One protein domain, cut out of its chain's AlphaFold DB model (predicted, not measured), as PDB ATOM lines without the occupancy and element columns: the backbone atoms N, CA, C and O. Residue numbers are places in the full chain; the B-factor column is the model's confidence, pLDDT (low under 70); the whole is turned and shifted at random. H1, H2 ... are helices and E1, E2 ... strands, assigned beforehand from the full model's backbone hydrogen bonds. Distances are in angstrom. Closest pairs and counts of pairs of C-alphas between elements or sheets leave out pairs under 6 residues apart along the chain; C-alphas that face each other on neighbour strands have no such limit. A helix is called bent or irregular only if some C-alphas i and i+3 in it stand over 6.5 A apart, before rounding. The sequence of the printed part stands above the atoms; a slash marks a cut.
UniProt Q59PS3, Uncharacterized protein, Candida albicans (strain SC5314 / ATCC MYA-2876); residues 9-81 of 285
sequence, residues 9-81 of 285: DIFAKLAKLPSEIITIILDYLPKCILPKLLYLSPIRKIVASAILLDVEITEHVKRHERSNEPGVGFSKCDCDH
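Overview. This is residues 9 to 81 of the 285 residues of an uncharacterized protein of Candida albicans (strain SC5314 / ATCC MYA-2876) (UniProt Q59PS3). Three short helices, H2, H3 and H4, make a small cluster in which H4 packs on both H2 and H3; H1 lies at one end of it, and at the other end E1 leads into a long loop, residues 58 to 81, that folds back on itself. The printed part has 73 residues, with four named helices followed by one named strand, E1, which pairs with no named strand. The class is mostly helix, though under half of the residues are in named elements. The whole is compact, with a radius of gyration of the C-alphas of 12.9 A and spans of 34 by 32 by 19 A.

Along the chain. H1, residues 9 to 14, begins at C-alpha 9 (88.737, -74.814, 369.491) and is 8.5 A long. H2, residues 19 to 27, measures 12.4 A. H3, residues 31 to 37, measures 10.6 A and is irregular, but only just: C-alphas 32 and 35 are 6.7 A apart. H4, residues 44 to 52, measures 12.2 A. E1, residues 54 to 57, measures 10.1 A and ends at C-alpha 57 (114.272, -59.902, 385.637).

Arrangement. H1 and H2 are close but not clearly touching; their closest C-alphas, Leu 14 and Ile 22, are 6.7 A apart. H2 touches H4 at a steep tilt of 42 degrees, the same way, with closest C-alphas Thr 23 and Ile 46 at 6.9 A. H3 and H4 form a helical hairpin and touch at a shallow tilt of 23 degrees, opposite ways; their closest C-alphas, Leu 34 and Val 47, are 6.4 A apart. H4 and E1 meet only through their link. Every O i to N i+4 pair is within hydrogen-bond range in H1, H2 and H4; in H3 it is 0 of 3, beside 3 of 4 O i to N i+3 pairs.

Size, cuts and confidence. The two C-alphas farthest apart, Lys 16 and Glu 59, are 37.7 A apart. The printed part has no cut, and no link is long. Mean pLDDT of the printed part is 83.4; residues 9, 11, 66, 72, 75 to 76 and 78 are under 70.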
ATOM      1  N   ASP A   9      89.633 -73.872 368.830       66.47
ATOM      2  CA  ASP A   9      88.737 -74.814 369.491       66.47
ATOM      3  C   ASP A   9      89.270 -75.330 370.832       66.47
ATOM      4  O   ASP A   9      88.500 -75.432 371.790       66.47
ATOM      5  N   ILE A  10      90.572 -75.623 370.949       70.47
ATOM      6  CA  ILE A  10      91.182 -76.013 372.232       70.47
ATOM      7  C   ILE A  10      91.055 -74.854 373.224       70.47
ATOM      8  O   ILE A  10      90.659 -75.050 374.372       70.47
ATOM      9  N   PHE A  11      91.307 -73.626 372.773       66.85
ATOM     10  CA  PHE A  11      91.273 -72.445 373.633       66.85
ATOM     11  C   PHE A  11      89.862 -71.958 373.975       66.85
ATOM     12  O   PHE A  11      89.609 -71.527 375.101       66.85
ATOM     13  N   ALA A  12      88.910 -72.096 373.054       70.89
ATOM     14  CA  ALA A  12      87.496 -71.868 373.323       70.89
ATOM     15  C   ALA A  12      86.946 -72.888 374.331       70.89
ATOM     16  O   ALA A  12      86.086 -72.545 375.142       70.89
ATOM     17  N   LYS A  13      87.452 -74.130 374.319       80.78
ATOM     18  CA  LYS A  13      87.151 -75.134 375.352       80.78
ATOM     19  C   LYS A  13      87.806 -74.789 376.687       80.78
ATOM     20  O   LYS A  13      87.127 -74.884 377.704       80.78
ATOM     21  N   LEU A  14      89.061 -74.328 376.691       79.41
ATOM     22  CA  LEU A  14      89.741 -73.867 377.910       79.41
ATOM     23  C   LEU A  14      88.950 -72.760 378.616       79.41
ATOM     24  O   LEU A  14      88.773 -72.818 379.825       79.41
ATOM     25  N   ALA A  15      88.390 -71.810 377.863       81.66
ATOM     26  CA  ALA A  15      87.563 -70.734 378.410       81.66
ATOM     27  C   ALA A  15      86.260 -71.194 379.096       81.66
ATOM     28  O   ALA A  15      85.646 -70.403 379.807       81.66
ATOM     29  N   LYS A  16      85.815 -72.441 378.877       86.92
ATOM     30  CA  LYS A  16      84.626 -73.019 379.527       86.92
ATOM     31  C   LYS A  16      84.949 -73.728 380.842       86.92
ATOM     32  O   LYS A  16      84.026 -74.143 381.538       86.92
ATOM     33  N   LEU A  17      86.230 -73.921 381.154       88.51
ATOM     34  CA  LEU A  17      86.652 -74.580 382.383       88.51
ATOM     35  C   LEU A  17      86.600 -73.601 383.568       88.51
ATOM     36  O   LEU A  17      86.757 -72.393 383.371       88.51
ATOM     37  N   PRO A  18      86.411 -74.098 384.805       90.62
ATOM     38  CA  PRO A  18      86.568 -73.284 386.007       90.62
ATOM     39  C   PRO A  18      87.955 -72.637 386.081       90.62
ATOM     40  O   PRO A  18      88.944 -73.200 385.601       90.62
ATOM     41  N   SER A  19      88.050 -71.470 386.720       88.34
ATOM     42  CA  SER A  19      89.307 -70.718 386.814       88.34
ATOM     43  C   SER A  19      90.418 -71.481 387.532       88.34
ATOM     44  O   SER A  19      91.579 -71.341 387.141       88.34
ATOM     45  N   GLU A  20      90.096 -72.307 388.535       90.84
ATOM     46  CA  GLU A  20      91.110 -73.138 389.196       90.84
ATOM     47  C   GLU A  20      91.706 -74.160 388.222       90.84
ATOM     48  O   GLU A  20      92.920 -74.336 388.176       90.84
ATOM     49  N   ILE A  21      90.871 -74.773 387.374       90.83
ATOM     50  CA  ILE A  21      91.317 -75.756 386.378       90.83
ATOM     51  C   ILE A  21      92.177 -75.093 385.303       90.83
ATOM     52  O   ILE A  21      93.203 -75.646 384.917       90.83
ATOM     53  N   ILE A  22      91.799 -73.898 384.838       90.66
ATOM     54  CA  ILE A  22      92.619 -73.143 383.880       90.66
ATOM     55  C   ILE A  22      93.988 -72.847 384.492       90.66
ATOM     56  O   ILE A  22      94.993 -73.059 383.825       90.66
ATOM     57  N   THR A  23      94.035 -72.404 385.750       90.96
ATOM     58  CA  THR A  23      95.293 -72.088 386.445       90.96
ATOM     59  C   THR A  23      96.206 -73.310 386.513       90.96
ATOM     60  O   THR A  23      97.347 -73.225 386.072       90.96
ATOM     61  N   ILE A  24      95.670 -74.465 386.926       90.60
ATOM     62  CA  ILE A  24      96.411 -75.735 386.942       90.60
ATOM     63  C   ILE A  24      96.962 -76.058 385.548       90.60
ATOM     64  O   ILE A  24      98.131 -76.398 385.415       90.60
ATOM     65  N   ILE A  25      96.153 -75.927 384.491       88.98
ATOM     66  CA  ILE A  25      96.616 -76.188 383.119       88.98
ATOM     67  C   ILE A  25      97.766 -75.250 382.742       88.98
ATOM     68  O   ILE A  25      98.742 -75.712 382.159       88.98
ATOM     69  N   LEU A  26      97.669 -73.954 383.062       89.46
ATOM     70  CA  LEU A  26      98.719 -72.978 382.753       89.46
ATOM     71  C   LEU A  26     100.030 -73.270 383.496       89.46
ATOM     72  O   LEU A  26     101.093 -72.985 382.946       89.46
ATOM     73  N   ASP A  27      99.969 -73.853 384.694       87.59
ATOM     74  CA  ASP A  27     101.159 -74.223 385.466       87.59
ATOM     75  C   ASP A  27     101.971 -75.342 384.797       87.59
ATOM     76  O   ASP A  27     103.194 -75.339 384.900       87.59
ATOM     77  N   TYR A  28     101.317 -76.234 384.041       86.56
ATOM     78  CA  TYR A  28     101.972 -77.306 383.276       86.56
ATOM     79  C   TYR A  28     102.448 -76.893 381.873       86.56
ATOM     80  O   TYR A  28     103.040 -77.709 381.165       86.56
ATOM     81  N   LEU A  29     102.170 -75.665 381.422       85.44
ATOM     82  CA  LEU A  29     102.620 -75.195 380.110       85.44
ATOM     83  C   LEU A  29     103.994 -74.517 380.209       85.44
ATOM     84  O   LEU A  29     104.210 -73.730 381.133       85.44
ATOM     85  N   PRO A  30     104.875 -74.692 379.202       83.94
ATOM     86  CA  PRO A  30     106.076 -73.874 379.083       83.94
ATOM     87  C   PRO A  30     105.722 -72.385 379.109       83.94
ATOM     88  O   PRO A  30     104.851 -71.937 378.347       83.94
ATOM     89  N   LYS A  31     106.405 -71.595 379.951       87.26
ATOM     90  CA  LYS A  31     106.002 -70.202 380.201       87.26
ATOM     91  C   LYS A  31     106.015 -69.349 378.931       87.26
ATOM     92  O   LYS A  31     105.158 -68.481 378.764       87.26
ATOM     93  N   CYS A  32     106.884 -69.651 377.967       83.85
ATOM     94  CA  CYS A  32     106.979 -68.953 376.679       83.85
ATOM     95  C   CYS A  32     105.689 -68.989 375.823       83.85
ATOM     96  O   CYS A  32     105.516 -68.142 374.941       83.85
ATOM     97  N   ILE A  33     104.770 -69.938 376.067       85.00
ATOM     98  CA  ILE A  33     103.489 -70.029 375.350       85.00
ATOM     99  C   ILE A  33     102.492 -68.998 375.886       85.00
ATOM    100  O   ILE A  33     101.674 -68.477 375.124       85.00
ATOM    101  N   LEU A  34     102.569 -68.661 377.176       89.27
ATOM    102  CA  LEU A  34     101.568 -67.853 377.872       89.27
ATOM    103  C   LEU A  34     101.285 -66.490 377.206       89.27
ATOM    104  O   LEU A  34     100.108 -66.144 377.083       89.27
ATOM    105  N   PRO A  35     102.270 -65.728 376.683       88.71
ATOM    106  CA  PRO A  35     101.993 -64.468 375.991       88.71
ATOM    107  C   PRO A  35     101.041 -64.618 374.798       88.71
ATOM    108  O   PRO A  35     100.250 -63.718 374.525       88.71
ATOM    109  N   LYS A  36     101.059 -65.764 374.105       85.41
ATOM    110  CA  LYS A  36     100.123 -66.046 373.006       85.41
ATOM    111  C   LYS A  36      98.692 -66.246 373.504       85.41
ATOM    112  O   LYS A  36      97.741 -65.955 372.783       85.41
ATOM    113  N   LEU A  37      98.530 -66.693 374.746       88.74
ATOM    114  CA  LEU A  37      97.225 -66.905 375.362       88.74
ATOM    115  C   LEU A  37      96.587 -65.594 375.839       88.74
ATOM    116  O   LEU A  37      95.373 -65.541 376.014       88.74
ATOM    117  N   LEU A  38      97.356 -64.503 375.971       90.31
ATOM    118  CA  LEU A  38      96.817 -63.179 376.313       90.31
ATOM    119  C   LEU A  38      95.829 -62.648 375.262       90.31
ATOM    120  O   LEU A  38      94.937 -61.860 375.585       90.31
ATOM    121  N   TYR A  39      95.930 -63.092 374.005       87.33
ATOM    122  CA  TYR A  39      94.968 -62.713 372.967       87.33
ATOM    123  C   TYR A  39      93.559 -63.269 373.240       87.33
ATOM    124  O   TYR A  39      92.567 -62.681 372.803       87.33
ATOM    125  N   LEU A  40      93.440 -64.334 374.039       86.80
ATOM    126  CA  LEU A  40      92.175 -64.980 374.378       86.80
ATOM    127  C   LEU A  40      91.450 -64.206 375.480       86.80
ATOM    128  O   LEU A  40      91.668 -64.422 376.671       86.80
ATOM    129  N   SER A  41      90.547 -63.311 375.075       88.28
ATOM    130  CA  SER A  41      89.821 -62.421 375.993       88.28
ATOM    131  C   SER A  41      89.201 -63.109 377.224       88.28
ATOM    132  O   SER A  41      89.330 -62.533 378.303       88.28
ATOM    133  N   PRO A  42      88.573 -64.303 377.128       88.46
ATOM    134  CA  PRO A  42      87.920 -64.928 378.283       88.46
ATOM    135  C   PRO A  42      88.876 -65.335 379.411       88.46
ATOM    136  O   PRO A  42      88.506 -65.268 380.577       88.46
ATOM    137  N   ILE A  43      90.108 -65.733 379.076       89.18
ATOM    138  CA  ILE A  43      91.096 -66.225 380.052       89.18
ATOM    139  C   ILE A  43      92.259 -65.252 380.265       89.18
ATOM    140  O   ILE A  43      93.131 -65.498 381.094       89.18
ATOM    141  N   ARG A  44      92.264 -64.122 379.549       92.33
ATOM    142  CA  ARG A  44      93.364 -63.150 379.503       92.33
ATOM    143  C   ARG A  44      93.880 -62.741 380.881       92.33
ATOM    144  O   ARG A  44      95.087 -62.672 381.069       92.33
ATOM    145  N   LYS A  45      92.990 -62.479 381.844       92.49
ATOM    146  CA  LYS A  45      93.383 -62.065 383.202       92.49
ATOM    147  C   LYS A  45      94.082 -63.191 383.973       92.49
ATOM    148  O   LYS A  45      95.053 -62.924 384.670       92.49
ATOM    149  N   ILE A  46      93.612 -64.432 383.823       92.95
ATOM    150  CA  ILE A  46      94.224 -65.616 384.447       92.95
ATOM    151  C   ILE A  46      95.615 -65.839 383.846       92.95
ATOM    152  O   ILE A  46      96.585 -65.998 384.577       92.95
ATOM    153  N   VAL A  47      95.729 -65.733 382.517       93.70
ATOM    154  CA  VAL A  47      97.013 -65.815 381.806       93.70
ATOM    155  C   VAL A  47      97.975 -64.714 382.256       93.70
ATOM    156  O   VAL A  47      99.131 -64.999 382.543       93.70
ATOM    157  N   ALA A  48      97.515 -63.463 382.354       95.05
ATOM    158  CA  ALA A  48      98.345 -62.358 382.834       95.05
ATOM    159  C   ALA A  48      98.834 -62.590 384.271       95.05
ATOM    160  O   ALA A  48      99.988 -62.302 384.572       95.05
ATOM    161  N   SER A  49      97.987 -63.159 385.134       94.47
ATOM    162  CA  SER A  49      98.387 -63.566 386.480       94.47
ATOM    163  C   SER A  49      99.468 -64.643 386.443       94.47
ATOM    164  O   SER A  49     100.496 -64.478 387.085       94.47
ATOM    165  N   ALA A  50      99.279 -65.707 385.659       93.31
ATOM    166  CA  ALA A  50     100.261 -66.785 385.534       93.31
ATOM    167  C   ALA A  50     101.618 -66.294 384.999       93.31
ATOM    168  O   ALA A  50     102.658 -66.792 385.408       93.31
ATOM    169  N   ILE A  51     101.607 -65.295 384.112       93.65
ATOM    170  CA  ILE A  51     102.816 -64.659 383.576       93.65
ATOM    171  C   ILE A  51     103.537 -63.801 384.622       93.65
ATOM    172  O   ILE A  51     104.760 -63.760 384.623       93.65
ATOM    173  N   LEU A  52     102.794 -63.051 385.441       95.63
ATOM    174  CA  LEU A  52     103.365 -62.025 386.318       95.63
ATOM    175  C   LEU A  52     103.689 -62.523 387.725       95.63
ATOM    176  O   LEU A  52     104.403 -61.823 388.428       95.63
ATOM    177  N   LEU A  53     103.150 -63.662 388.169       94.25
ATOM    178  CA  LEU A  53     103.325 -64.138 389.547       94.25
ATOM    179  C   LEU A  53     104.738 -64.650 389.853       94.25
ATOM    180  O   LEU A  53     105.162 -64.547 391.003       94.25
ATOM    181  N   ASP A  54     105.432 -65.186 388.856       94.29
ATOM    182  CA  ASP A  54     106.774 -65.750 388.962       94.29
ATOM    183  C   ASP A  54     107.588 -65.260 387.762       94.29
ATOM    184  O   ASP A  54     107.325 -65.641 386.615       94.29
ATOM    185  N   VAL A  55     108.481 -64.307 388.026       94.89
ATOM    186  CA  VAL A  55     109.201 -63.579 386.983       94.89
ATOM    187  C   VAL A  55     110.689 -63.603 387.234       94.89
ATOM    188  O   VAL A  55     111.157 -63.469 388.361       94.89
ATOM    189  N   GLU A  56     111.423 -63.672 386.142       94.69
ATOM    190  CA  GLU A  56     112.849 -63.424 386.109       94.69
ATOM    191  C   GLU A  56     113.076 -62.031 385.522       94.69
ATOM    192  O   GLU A  56     112.438 -61.651 384.535       94.69
ATOM    193  N   ILE A  57     113.945 -61.234 386.135       93.88
ATOM    194  CA  ILE A  57     114.272 -59.902 385.637       93.88
ATOM    195  C   ILE A  57     115.690 -59.911 385.084       93.88
ATOM    196  O   ILE A  57     116.632 -60.237 385.799       93.88
ATOM    197  N   THR A  58     115.837 -59.518 383.820       90.93
ATOM    198  CA  THR A  58     117.123 -59.502 383.111       90.93
ATOM    199  C   THR A  58     117.242 -58.269 382.217       90.93
ATOM    200  O   THR A  58     116.270 -57.554 381.958       90.93
ATOM    201  N   GLU A  59     118.447 -58.014 381.710       81.72
ATOM    202  CA  GLU A  59     118.674 -56.978 380.697       81.72
ATOM    203  C   GLU A  59     118.141 -57.387 379.318       81.72
ATOM    204  O   GLU A  59     117.552 -56.581 378.592       81.72
ATOM    205  N   HIS A  60     118.352 -58.645 378.939       79.14
ATOM    206  CA  HIS A  60     118.039 -59.154 377.614       79.14
ATOM    207  C   HIS A  60     116.993 -60.256 377.700       79.14
ATOM    208  O   HIS A  60     117.242 -61.349 378.201       79.14
ATOM    209  N   VAL A  61     115.823 -59.991 377.128       78.06
ATOM    210  CA  VAL A  61     114.773 -61.001 377.015       78.06
ATOM    211  C   VAL A  61     115.018 -61.821 375.754       78.06
ATOM    212  O   VAL A  61     114.809 -61.339 374.639       78.06
ATOM    213  N   LYS A  62     115.408 -63.083 375.925       72.35
ATOM    214  CA  LYS A  62     115.371 -64.085 374.858       72.35
ATOM    215  C   LYS A  62     114.166 -64.982 375.095       72.35
ATOM    216  O   LYS A  62     114.035 -65.592 376.145       72.35
ATOM    217  N   ARG A  63     113.258 -65.052 374.122       71.12
ATOM    218  CA  ARG A  63     112.125 -65.981 374.178       71.12
ATOM    219  C   ARG A  63     112.413 -67.149 373.263       71.12
ATOM    220  O   ARG A  63     112.695 -66.940 372.087       71.12
ATOM    221  N   HIS A  64     112.291 -68.362 373.788       71.85
ATOM    222  CA  HIS A  64     112.307 -69.549 372.950       71.85
ATOM    223  C   HIS A  64     111.180 -69.479 371.923       71.85
ATOM    224  O   HIS A  64     109.996 -69.324 372.246       71.85
ATOM    225  N   GLU A  65     111.575 -69.571 370.661       70.72
ATOM    226  CA  GLU A  65     110.646 -69.685 369.555       70.72
ATOM    227  C   GLU A  65     110.186 -71.135 369.409       70.72
ATOM    228  O   GLU A  65     110.843 -72.085 369.837       70.72
ATOM    229  N   ARG A  66     109.011 -71.311 368.807       69.52
ATOM    230  CA  ARG A  66     108.487 -72.643 368.499       69.52
ATOM    231  C   ARG A  66     109.482 -73.356 367.579       69.52
ATOM    232  O   ARG A  66     109.845 -72.794 366.551       69.52
ATOM    233  N   SER A  67     109.837 -74.603 367.886       72.12
ATOM    234  CA  SER A  67     110.641 -75.424 366.980       72.12
ATOM    235  C   SER A  67     109.945 -75.575 365.625       72.12
ATOM    236  O   SER A  67     108.736 -75.831 365.549       72.12
ATOM    237  N   ASN A  68     110.732 -75.445 364.556       74.87
ATOM    238  CA  ASN A  68     110.291 -75.713 363.188       74.87
ATOM    239  C   ASN A  68     110.131 -77.219 362.913       74.87
ATOM    240  O   ASN A  68     109.531 -77.590 361.904       74.87
ATOM    241  N   GLU A  69     110.634 -78.086 363.798       77.21
ATOM    242  CA  GLU A  69     110.454 -79.533 363.696       77.21
ATOM    243  C   GLU A  69     108.964 -79.900 363.878       77.21
ATOM    244  O   GLU A  69     108.351 -79.555 364.901       77.21
ATOM    245  N   PRO A  70     108.348 -80.603 362.908       74.89
ATOM    246  CA  PRO A  70     106.959 -81.039 363.011       74.89
ATOM    247  C   PRO A  70     106.709 -81.860 364.281       74.89
ATOM    248  O   PRO A  70     107.467 -82.766 364.608       74.89
ATOM    249  N   GLY A  71     105.633 -81.545 365.003       71.39
ATOM    250  CA  GLY A  71     105.246 -82.251 366.232       71.39
ATOM    251  C   GLY A  71     106.040 -81.877 367.490       71.39
ATOM    252  O   GLY A  71     105.565 -82.152 368.585       71.39
ATOM    253  N   VAL A  72     107.184 -81.196 367.368       69.74
ATOM    254  CA  VAL A  72     108.007 -80.799 368.524       69.74
ATOM    255  C   VAL A  72     107.442 -79.545 369.187       69.74
ATOM    256  O   VAL A  72     107.229 -79.509 370.393       69.74
ATOM    257  N   GLY A  73     107.109 -78.515 368.403       71.14
ATOM    258  CA  GLY A  73     106.476 -77.310 368.942       71.14
ATOM    259  C   GLY A  73     107.308 -76.662 370.058       71.14
ATOM    260  O   GLY A  73     108.372 -76.124 369.779       71.14
ATOM    261  N   PHE A  74     106.809 -76.702 371.297       72.08
ATOM    262  CA  PHE A  74     107.483 -76.183 372.499       72.08
ATOM    263  C   PHE A  74     107.905 -77.283 373.485       72.08
ATOM    264  O   PHE A  74     108.316 -76.969 374.595       72.08
ATOM    265  N   SER A  75     107.806 -78.565 373.116       68.28
ATOM    266  CA  SER A  75     108.083 -79.680 374.036       68.28
ATOM    267  C   SER A  75     109.530 -79.743 374.531       68.28
ATOM    268  O   SER A  75     109.793 -80.389 375.535       68.28
ATOM    269  N   LYS A  76     110.456 -79.074 373.832       68.03
ATOM    270  CA  LYS A  76     111.870 -78.942 374.212       68.03
ATOM    271  C   LYS A  76     112.182 -77.653 375.002       68.03
ATOM    272  O   LYS A  76     113.348 -77.400 375.255       68.03
ATOM    273  N   CYS A  77     111.191 -76.811 375.322       73.65
ATOM    274  CA  CYS A  77     111.403 -75.578 376.101       73.65
ATOM    275  C   CYS A  77     111.495 -75.927 377.588       73.65
ATOM    276  O   CYS A  77     110.539 -76.458 378.145       73.65
ATOM    277  N   ASP A  78     112.584 -75.532 378.222       68.79
ATOM    278  CA  ASP A  78     112.860 -75.522 379.666       68.79
ATOM    279  C   ASP A  78     112.536 -74.151 380.286       68.79
ATOM    280  O   ASP A  78     113.204 -73.632 381.170       68.79
ATOM    281  N   CYS A  79     111.504 -73.508 379.747       79.61
ATOM    282  CA  CYS A  79     111.147 -72.136 380.065       79.61
ATOM    283  C   CYS A  79     110.375 -72.093 381.383       79.61
ATOM    284  O   CYS A  79     109.142 -72.015 381.350       79.61
ATOM    285  N   ASP A  80     111.098 -72.181 382.498       80.10
ATOM    286  CA  ASP A  80     110.545 -72.304 383.852       80.10
ATOM    287  C   ASP A  80     109.943 -70.988 384.364       80.10
ATOM    288  O   ASP A  80     108.887 -70.988 385.006       80.10
ATOM    289  N   HIS A  81     110.539 -69.859 383.973       83.16
ATOM    290  CA  HIS A  81     110.123 -68.515 384.375       83.16
ATOM    291  C   HIS A  81     109.868 -67.620 383.159       83.16
ATOM    292  O   HIS A  81     110.337 -67.876 382.046       83.16
TER     293      HIS A  81